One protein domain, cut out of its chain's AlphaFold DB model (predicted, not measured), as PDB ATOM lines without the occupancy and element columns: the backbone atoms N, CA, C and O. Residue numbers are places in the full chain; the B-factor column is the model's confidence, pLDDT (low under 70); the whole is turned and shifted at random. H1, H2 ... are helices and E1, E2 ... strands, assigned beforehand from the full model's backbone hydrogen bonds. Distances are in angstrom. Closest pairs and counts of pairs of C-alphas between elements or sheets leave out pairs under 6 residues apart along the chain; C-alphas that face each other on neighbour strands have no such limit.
ATOM      1  N   ALA A   5     -29.089 -29.540  31.097       89.88
ATOM      2  CA  ALA A   5     -28.515 -29.732  32.432       89.88
ATOM      3  C   ALA A   5     -28.924 -31.072  33.070       89.88
ATOM      4  O   ALA A   5     -28.097 -31.753  33.676       89.88
ATOM      5  N   ARG A   6     -30.188 -31.484  32.900       91.69
ATOM      6  CA  ARG A   6     -30.687 -32.766  33.413       91.69
ATOM      7  C   ARG A   6     -30.057 -33.956  32.687       91.69
ATOM      8  O   ARG A   6     -29.745 -34.946  33.341       91.69
ATOM      9  N   VAL A   7     -29.839 -33.858  31.375       89.69
ATOM     10  CA  VAL A   7     -29.132 -34.901  30.612       89.69
ATOM     11  C   VAL A   7     -27.673 -35.003  31.048       89.69
ATOM     12  O   VAL A   7     -27.199 -36.102  31.318       89.69
ATOM     13  N   LEU A   8     -26.964 -33.876  31.156       93.19
ATOM     14  CA  LEU A   8     -25.560 -33.867  31.578       93.19
ATOM     15  C   LEU A   8     -25.393 -34.446  32.984       93.19
ATOM     16  O   LEU A   8     -24.488 -35.244  33.218       93.19
ATOM     17  N   LYS A   9     -26.309 -34.109  33.900       94.19
ATOM     18  CA  LYS A   9     -26.349 -34.717  35.229       94.19
ATOM     19  C   LYS A   9     -26.586 -36.227  35.161       94.19
ATOM     20  O   LYS A   9     -25.862 -36.969  35.809       94.19
ATOM     21  N   TYR A  10     -27.544 -36.687  34.357       92.00
ATOM     22  CA  TYR A  10     -27.784 -38.119  34.171       92.00
ATOM     23  C   TYR A  10     -26.548 -38.845  33.616       92.00
ATOM     24  O   TYR A  10     -26.192 -39.903  34.121       92.00
ATOM     25  N   ALA A  11     -25.857 -38.269  32.627       91.50
ATOM     26  CA  ALA A  11     -24.652 -38.862  32.051       91.50
ATOM     27  C   ALA A  11     -23.496 -38.960  33.064       91.50
ATOM     28  O   ALA A  11     -22.784 -39.967  33.102       91.50
ATOM     29  N   ALA A  12     -23.344 -37.946  33.917       93.50
ATOM     30  CA  ALA A  12     -22.385 -37.964  35.013       93.50
ATOM     31  C   ALA A  12     -22.752 -39.016  36.074       93.50
ATOM     32  O   ALA A  12     -21.901 -39.818  36.446       93.50
ATOM     33  N   ASP A  13     -24.012 -39.052  36.516       93.19
ATOM     34  CA  ASP A  13     -24.468 -39.943  37.589       93.19
ATOM     35  C   ASP A  13     -24.488 -41.424  37.148       93.19
ATOM     36  O   ASP A  13     -24.101 -42.304  37.912       93.19
ATOM     37  N   LYS A  14     -24.926 -41.714  35.913       89.38
ATOM     38  CA  LYS A  14     -25.091 -43.082  35.384       89.38
ATOM     39  C   LYS A  14     -23.799 -43.647  34.790       89.38
ATOM     40  O   LYS A  14     -23.498 -44.819  34.996       89.38
ATOM     41  N   TYR A  15     -23.059 -42.835  34.033       87.31
ATOM     42  CA  TYR A  15     -21.915 -43.295  33.232       87.31
ATOM     43  C   TYR A  15     -20.579 -42.680  33.667       87.31
ATOM     44  O   TYR A  15     -19.573 -42.884  32.986       87.31
ATOM     45  N   GLY A  16     -20.546 -41.870  34.733       92.19
ATOM     46  CA  GLY A  16     -19.331 -41.168  35.164       92.19
ATOM     47  C   GLY A  16     -18.768 -40.212  34.107       92.19
ATOM     48  O   GLY A  16     -17.596 -39.844  34.167       92.19
ATOM     49  N   THR A  17     -19.564 -39.839  33.099       94.25
ATOM     50  CA  THR A  17     -19.087 -39.055  31.957       94.25
ATOM     51  C   THR A  17     -19.175 -37.566  32.260       94.25
ATOM     52  O   THR A  17     -20.245 -37.053  32.577       94.25
ATOM     53  N   GLN A  18     -18.054 -36.863  32.103       94.38
ATOM     54  CA  GLN A  18     -18.011 -35.401  32.130       94.38
ATOM     55  C   GLN A  18     -18.110 -34.850  30.700       94.38
ATOM     56  O   GLN A  18     -17.481 -35.409  29.798       94.38
ATOM     57  N   PRO A  19     -18.882 -33.776  30.469       94.88
ATOM     58  CA  PRO A  19     -18.989 -33.171  29.148       94.88
ATOM     59  C   PRO A  19     -17.703 -32.454  28.724       94.88
ATOM     60  O   PRO A  19     -17.061 -31.774  29.523       94.88
ATOM     61  N   GLU A  20     -17.382 -32.537  27.435       95.81
ATOM     62  CA  GLU A  20     -16.291 -31.791  26.802       95.81
ATOM     63  C   GLU A  20     -16.823 -30.688  25.884       95.81
ATOM     64  O   GLU A  20     -17.742 -30.915  25.097       95.81
ATOM     65  N   TYR A  21     -16.196 -29.512  25.935       95.31
ATOM     66  CA  TYR A  21     -16.555 -28.339  25.134       95.31
ATOM     67  C   TYR A  21     -15.425 -28.031  24.153       95.31
ATOM     68  O   TYR A  21     -14.465 -27.327  24.463       95.31
ATOM     69  N   LEU A  22     -15.498 -28.646  22.974       93.56
ATOM     70  CA  LEU A  22     -14.360 -28.724  22.049       93.56
ATOM     71  C   LEU A  22     -14.293 -27.565  21.049       93.56
ATOM     72  O   LEU A  22     -13.249 -27.333  20.437       93.56
ATOM     73  N   TRP A  23     -15.394 -26.840  20.852       91.50
ATOM     74  CA  TRP A  23     -15.525 -25.872  19.767       91.50
ATOM     75  C   TRP A  23     -15.584 -24.435  20.268       91.50
ATOM     76  O   TRP A  23     -16.512 -24.038  20.958       91.50
ATOM     77  N   LYS A  24     -14.637 -23.604  19.816       90.25
ATOM     78  CA  LYS A  24     -14.604 -22.167  20.147       90.25
ATOM     79  C   LYS A  24     -15.805 -21.388  19.604       90.25
ATOM     80  O   LYS A  24     -16.232 -20.422  20.219       90.25
ATOM     81  N   ARG A  25     -16.327 -21.781  18.434       88.69
ATOM     82  CA  ARG A  25     -17.454 -21.096  17.772       88.69
ATOM     83  C   ARG A  25     -18.797 -21.393  18.443       88.69
ATOM     84  O   ARG A  25     -19.705 -20.577  18.368       88.69
ATOM     85  N   THR A  26     -18.912 -22.557  19.071       87.00
ATOM     86  CA  THR A  26     -20.113 -23.048  19.749       87.00
ATOM     87  C   THR A  26     -19.715 -23.550  21.138       87.00
ATOM     88  O   THR A  26     -19.724 -24.756  21.388       87.00
ATOM     89  N   PRO A  27     -19.312 -22.633  22.040       90.56
ATOM     90  CA  PRO A  27     -18.717 -22.993  23.328       90.56
ATOM     91  C   PRO A  27     -19.691 -23.736  24.242       90.56
ATOM     92  O   PRO A  27     -19.259 -24.474  25.117       90.56
ATOM     93  N   ASP A  28     -20.994 -23.594  24.003       89.69
ATOM     94  CA  ASP A  28     -22.019 -24.293  24.764       89.69
ATOM     95  C   ASP A  28     -22.222 -25.736  24.294       89.69
ATOM     96  O   ASP A  28     -22.907 -26.501  24.967       89.69
ATOM     97  N   THR A  29     -21.672 -26.155  23.156       93.56
ATOM     98  CA  THR A  29     -21.876 -27.522  22.685       93.56
ATOM     99  C   THR A  29     -21.129 -28.523  23.562       93.56
ATOM    100  O   THR A  29     -19.900 -28.512  23.612       93.56
ATOM    101  N   ALA A  30     -21.878 -29.418  24.205       95.50
ATOM    102  CA  ALA A  30     -21.331 -30.446  25.080       95.50
ATOM    103  C   ALA A  30     -21.225 -31.786  24.344       95.50
ATOM    104  O   ALA A  30     -22.199 -32.262  23.760       95.50
ATOM    105  N   ILE A  31     -20.053 -32.407  24.415       94.31
ATOM    106  CA  ILE A  31     -19.776 -33.737  23.872       94.31
ATOM    107  C   ILE A  31     -19.655 -34.733  25.018       94.31
ATOM    108  O   ILE A  31     -18.919 -34.497  25.975       94.31
ATOM    109  N   LEU A  32     -20.337 -35.865  24.896       93.94
ATOM    110  CA  LEU A  32     -20.211 -37.009  25.790       93.94
ATOM    111  C   LEU A  32     -19.368 -38.086  25.106       93.94
ATOM    112  O   LEU A  32     -19.636 -38.466  23.962       93.94
ATOM    113  N   ARG A  33     -18.329 -38.565  25.799       92.44
ATOM    114  CA  ARG A  33     -17.392 -39.569  25.282       92.44
ATOM    115  C   ARG A  33     -17.289 -40.769  26.199       92.44
ATOM    116  O   ARG A  33     -17.254 -40.623  27.418       92.44
ATOM    117  N   HIS A  34     -17.133 -41.946  25.608       86.50
ATOM    118  CA  HIS A  34     -16.760 -43.133  26.359       86.50
ATOM    119  C   HIS A  34     -15.349 -42.963  26.936       86.50
ATOM    120  O   HIS A  34     -14.404 -42.635  26.211       86.50
ATOM    121  N   ALA A  35     -15.188 -43.233  28.233       86.12
ATOM    122  CA  ALA A  35     -13.904 -43.086  28.920       86.12
ATOM    123  C   ALA A  35     -12.799 -43.989  28.335       86.12
ATOM    124  O   ALA A  35     -11.645 -43.580  28.271       86.12
ATOM    125  N   HIS A  36     -13.157 -45.191  27.868       81.88
ATOM    126  CA  HIS A  36     -12.200 -46.227  27.469       81.88
ATOM    127  C   HIS A  36     -11.623 -46.050  26.053       81.88
ATOM    128  O   HIS A  36     -10.461 -46.371  25.831       81.88
ATOM    129  N   ASN A  37     -12.402 -45.545  25.089       85.06
ATOM    130  CA  ASN A  37     -11.978 -45.439  23.682       85.06
ATOM    131  C   ASN A  37     -12.101 -44.022  23.097       85.06
ATOM    132  O   ASN A  37     -11.785 -43.819  21.926       85.06
ATOM    133  N   ARG A  38     -12.568 -43.046  23.890       87.88
ATOM    134  CA  ARG A  38     -12.741 -41.637  23.499       87.88
ATOM    135  C   ARG A  38     -13.735 -41.402  22.350       87.88
ATOM    136  O   ARG A  38     -13.822 -40.258  21.889       87.88
ATOM    137  N   LYS A  39     -14.485 -42.421  21.905       87.06
ATOM    138  CA  LYS A  39     -15.568 -42.270  20.922       87.06
ATOM    139  C   LYS A  39     -16.707 -41.455  21.524       87.06
ATOM    140  O   LYS A  39     -16.961 -41.527  22.728       87.06
ATOM    141  N   TRP A  40     -17.340 -40.641  20.690       91.06
ATOM    142  CA  TRP A  40     -18.480 -39.826  21.095       91.06
ATOM    143  C   TRP A  40     -19.706 -40.722  21.110       91.06
ATOM    144  O   TRP A  40     -19.866 -41.507  20.191       91.06
ATOM    145  N   TYR A  41     -20.548 -40.588  22.124       88.44
ATOM    146  CA  TYR A  41     -21.857 -41.247  22.147       88.44
ATOM    147  C   TYR A  41     -22.995 -40.246  22.343       88.44
ATOM    148  O   TYR A  41     -24.162 -40.607  22.299       88.44
ATOM    149  N   GLY A  42     -22.672 -38.971  22.578       91.38
ATOM    150  CA  GLY A  42     -23.663 -37.926  22.768       91.38
ATOM    151  C   GLY A  42     -23.135 -36.562  22.349       91.38
ATOM    152  O   GLY A  42     -21.991 -36.213  22.644       91.38
ATOM    153  N   VAL A  43     -23.975 -35.768  21.694       92.81
ATOM    154  CA  VAL A  43     -23.697 -34.376  21.329       92.81
ATOM    155  C   VAL A  43     -24.919 -33.535  21.679       92.81
ATOM    156  O   VAL A  43     -25.990 -33.725  21.108       92.81
ATOM    157  N   LEU A  44     -24.765 -32.610  22.625       93.12
ATOM    158  CA  LEU A  44     -25.808 -31.677  23.037       93.12
ATOM    159  C   LEU A  44     -25.510 -30.303  22.447       93.12
ATOM    160  O   LEU A  44     -24.531 -29.658  22.832       93.12
ATOM    161  N   ILE A  45     -26.366 -29.845  21.538       92.06
ATOM    162  CA  ILE A  45     -26.210 -28.578  20.819       92.06
ATOM    163  C   ILE A  45     -27.390 -27.657  21.088       92.06
ATOM    164  O   ILE A  45     -28.518 -28.107  21.271       92.06
ATOM    165  N   THR A  46     -27.135 -26.356  21.060       89.88
ATOM    166  CA  THR A  46     -28.187 -25.340  21.054       89.88
ATOM    167  C   THR A  46     -28.148 -24.657  19.695       89.88
ATOM    168  O   THR A  46     -27.108 -24.126  19.306       89.88
ATOM    169  N   ILE A  47     -29.245 -24.721  18.940       87.94
ATOM    170  CA  ILE A  47     -29.324 -24.138  17.594       87.94
ATOM    171  C   ILE A  47     -30.603 -23.327  17.409       87.94
ATOM    172  O   ILE A  47     -31.564 -23.475  18.161       87.94
ATOM    173  N   SER A  48     -30.628 -22.449  16.404       89.06
ATOM    174  CA  SER A  48     -31.835 -21.688  16.083       89.06
ATOM    175  C   SER A  48     -32.939 -22.607  15.564       89.06
ATOM    176  O   SER A  48     -32.687 -23.560  14.825       89.06
ATOM    177  N   LYS A  49     -34.193 -22.278  15.884       85.00
ATOM    178  CA  LYS A  49     -35.370 -22.962  15.323       85.00
ATOM    179  C   LYS A  49     -35.358 -22.970  13.791       85.00
ATOM    180  O   LYS A  49     -35.672 -23.985  13.175       85.00
ATOM    181  N   SER A  50     -34.915 -21.870  13.183       88.94
ATOM    182  CA  SER A  50     -34.793 -21.732  11.730       88.94
ATOM    183  C   SER A  50     -33.806 -22.716  11.099       88.94
ATOM    184  O   SER A  50     -34.055 -23.176   9.988       88.94
ATOM    185  N   ALA A  51     -32.732 -23.098  11.801       82.25
ATOM    186  CA  ALA A  51     -31.771 -24.086  11.311       82.25
ATOM    187  C   ALA A  51     -32.370 -25.503  11.210       82.25
ATOM    188  O   ALA A  51     -31.815 -26.348  10.516       82.25
ATOM    189  N   LEU A  52     -33.515 -25.744  11.859       81.12
ATOM    190  CA  LEU A  52     -34.308 -26.974  11.762       81.12
ATOM    191  C   LEU A  52     -35.550 -26.838  10.868       81.12
ATOM    192  O   LEU A  52     -36.370 -27.750  10.821       81.12
ATOM    193  N   GLY A  53     -35.759 -25.684  10.226       86.12
ATOM    194  CA  GLY A  53     -37.002 -25.403   9.498       86.12
ATOM    195  C   GLY A  53     -38.234 -25.212  10.395       86.12
ATOM    196  O   GLY A  53     -39.362 -25.220   9.900       86.12
ATOM    197  N   LEU A  54     -38.057 -25.023  11.709       79.19
ATOM    198  CA  LEU A  54     -39.158 -24.750  12.634       79.19
ATOM    199  C   LEU A  54     -39.607 -23.286  12.526       79.19
ATOM    200  O   LEU A  54     -38.788 -22.374  12.397       79.19
ATOM    201  N   LYS A  55     -40.923 -23.050  12.623       88.44
ATOM    202  CA  LYS A  55     -41.498 -21.695  12.628       88.44
ATOM    203  C   LYS A  55     -41.208 -20.964  13.948       88.44
ATOM    204  O   LYS A  55     -41.260 -21.557  15.025       88.44
ATOM    205  N   GLY A  56     -41.011 -19.649  13.848       86.75
ATOM    206  CA  GLY A  56     -40.831 -18.740  14.981       86.75
ATOM    207  C   GLY A  56     -39.370 -18.467  15.341       86.75
ATOM    208  O   GLY A  56     -38.452 -19.149  14.890       86.75
ATOM    209  N   GLU A  57     -39.169 -17.446  16.171       86.75
ATOM    210  CA  GLU A  57     -37.848 -17.040  16.648       86.75
ATOM    211  C   GLU A  57     -37.419 -17.833  17.896       86.75
ATOM    212  O   GLU A  57     -38.230 -18.442  18.608       86.75
ATOM    213  N   GLY A  58     -36.111 -17.842  18.148       88.94
ATOM    214  CA  GLY A  58     -35.498 -18.461  19.320       88.94
ATOM    215  C   GLY A  58     -34.646 -19.692  19.014       88.94
ATOM    216  O   GLY A  58     -34.423 -20.076  17.862       88.94
ATOM    217  N   GLN A  59     -34.148 -20.297  20.088       87.56
ATOM    218  CA  GLN A  59     -33.253 -21.450  20.051       87.56
ATOM    219  C   GLN A  59     -33.925 -22.693  20.636       87.56
ATOM    220  O   GLN A  59     -34.902 -22.594  21.383       87.56
ATOM    221  N   VAL A  60     -33.397 -23.856  20.278       86.44
ATOM    222  CA  VAL A  60     -33.780 -25.164  20.811       86.44
ATOM    223  C   VAL A  60     -32.530 -25.947  21.184       86.44
ATOM    224  O   VAL A  60     -31.488 -25.823  20.540       86.44
ATOM    225  N   GLU A  61     -32.642 -26.746  22.239       88.31
ATOM    226  CA  GLU A  61     -31.620 -27.711  22.629       88.31
ATOM    227  C   GLU A  61     -31.909 -29.040  21.930       88.31
ATOM    228  O   GLU A  61     -33.036 -29.535  21.968       88.31
ATOM    229  N   ILE A  62     -30.895 -29.612  21.294       85.69
ATOM    230  CA  ILE A  62     -30.953 -30.917  20.641       85.69
ATOM    231  C   ILE A  62     -29.907 -31.799  21.285       85.69
ATOM    232  O   ILE A  62     -28.798 -31.356  21.587       85.69
ATOM    233  N   ILE A  63     -30.258 -33.064  21.442       85.38
ATOM    234  CA  ILE A  63     -29.319 -34.122  21.753       85.38
ATOM    235  C   ILE A  63     -29.284 -35.099  20.583       85.38
ATOM    236  O   ILE A  63     -30.324 -35.547  20.112       85.38
ATOM    237  N   ASN A  64     -28.083 -35.410  20.119       81.81
ATOM    238  CA  ASN A  64     -27.826 -36.574  19.288       81.81
ATOM    239  C   ASN A  64     -27.152 -37.622  20.177       81.81
ATOM    240  O   ASN A  64     -26.137 -37.295  20.791       81.81
ATOM    241  N   VAL A  65     -27.721 -38.819  20.293       78.62
ATOM    242  CA  VAL A  65     -27.149 -39.932  21.064       78.62
ATOM    243  C   VAL A  65     -26.915 -41.093  20.112       78.62
ATOM    244  O   VAL A  65     -27.824 -41.475  19.379       78.62
ATOM    245  N   GLU A  66     -25.710 -41.649  20.131       70.56
ATOM    246  CA  GLU A  66     -25.443 -42.957  19.541       70.56
ATOM    247  C   GLU A  66     -25.835 -44.000  20.593       70.56
ATOM    248  O   GLU A  66     -25.107 -44.211  21.563       70.56
TER     249      GLU A  66
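AT A GLANCE: This is residues 5 to 66 of the 192 residues of an uncharacterized protein of Saezia sanguinis (UniProt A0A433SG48). A narrow, drawn-out sheet of three antiparallel strands has one helix, H1, over one face, running along the strands above E1 and E2. The inner strand E2 is the longest; short E1 pairs with its earlier part, and the four-residue helix H2 lies at the turn from E2 to E3, far from H1. The printed part has 62 residues, with two named helices and three named strands in the chain order H1, E1, E2, H2, E3; the sheet order is E1, E2, E3 and the class is mixed, helices and strands. The whole is elongated, with spans of 40 by 23 by 18 A, and only just loose, close to compact, with a radius of gyration of the C-alphas of 12.9 A.

HOW THE PARTS SIT: H1, residues 5 to 15, is on the sheet of E1, residues 30 to 33, E2, residues 40 to 48, and E3, residues 59 to 65. This is an arrangement of two layers, a helix on one face of a sheet. The height of H1 over the sheet is 10.5 A, and it lies over E1 and E2. It runs along the strands, at 11 degrees to E1 on the local plane. The closest C-alphas of H1 and E1 are those of Ala 11 and Leu 32, 7.9 A apart. E1 and E2 form a hairpin, antiparallel at 168 degrees, with N 32 and O 42 within hydrogen-bond range at 2.8 A. E2 and E3 are antiparallel at 165 degrees, with N 43 and O 64 at 2.8 A and N 60 and O 47 at 2.8 A, both within hydrogen-bond range. The edge strands E1 and E3 are apart. H2, residues 49 to 52, only grazes the sheet; its closest C-alpha pair with E3 is Lys 49 and Gln 59, 5.4 A apart. H1 and H2 are apart. In H1 every O i to N i+4 pair is within hydrogen-bond range; H2 is too short for such a pair, and its one O i to N i+3 pair is within range.

IN THESE COORDINATES: H1 begins at C-alpha 5, (-28.515, -29.732, 32.432), and is 15.1 A long from first to last C-alpha. E1 measures 9.9 A, E2 23.1 A, H2 5.5 A and E3 19.5 A. E2 begins at C-alpha 40, (-18.480, -39.826, 21.095), and E3 ends at C-alpha 65, (-27.149, -39.932, 21.064).

THE WHOLE: The two C-alphas farthest apart, those of His 36 and Gly 56, are 41.6 A apart. The printed part has no cut. The link from H1 to E1, residues 16 to 29, is long; E2 to H2 is tight, and E1 to E2 and H2 to E3 are short. The mean pLDDT of the printed part is 89.1, and no printed residue is under 70.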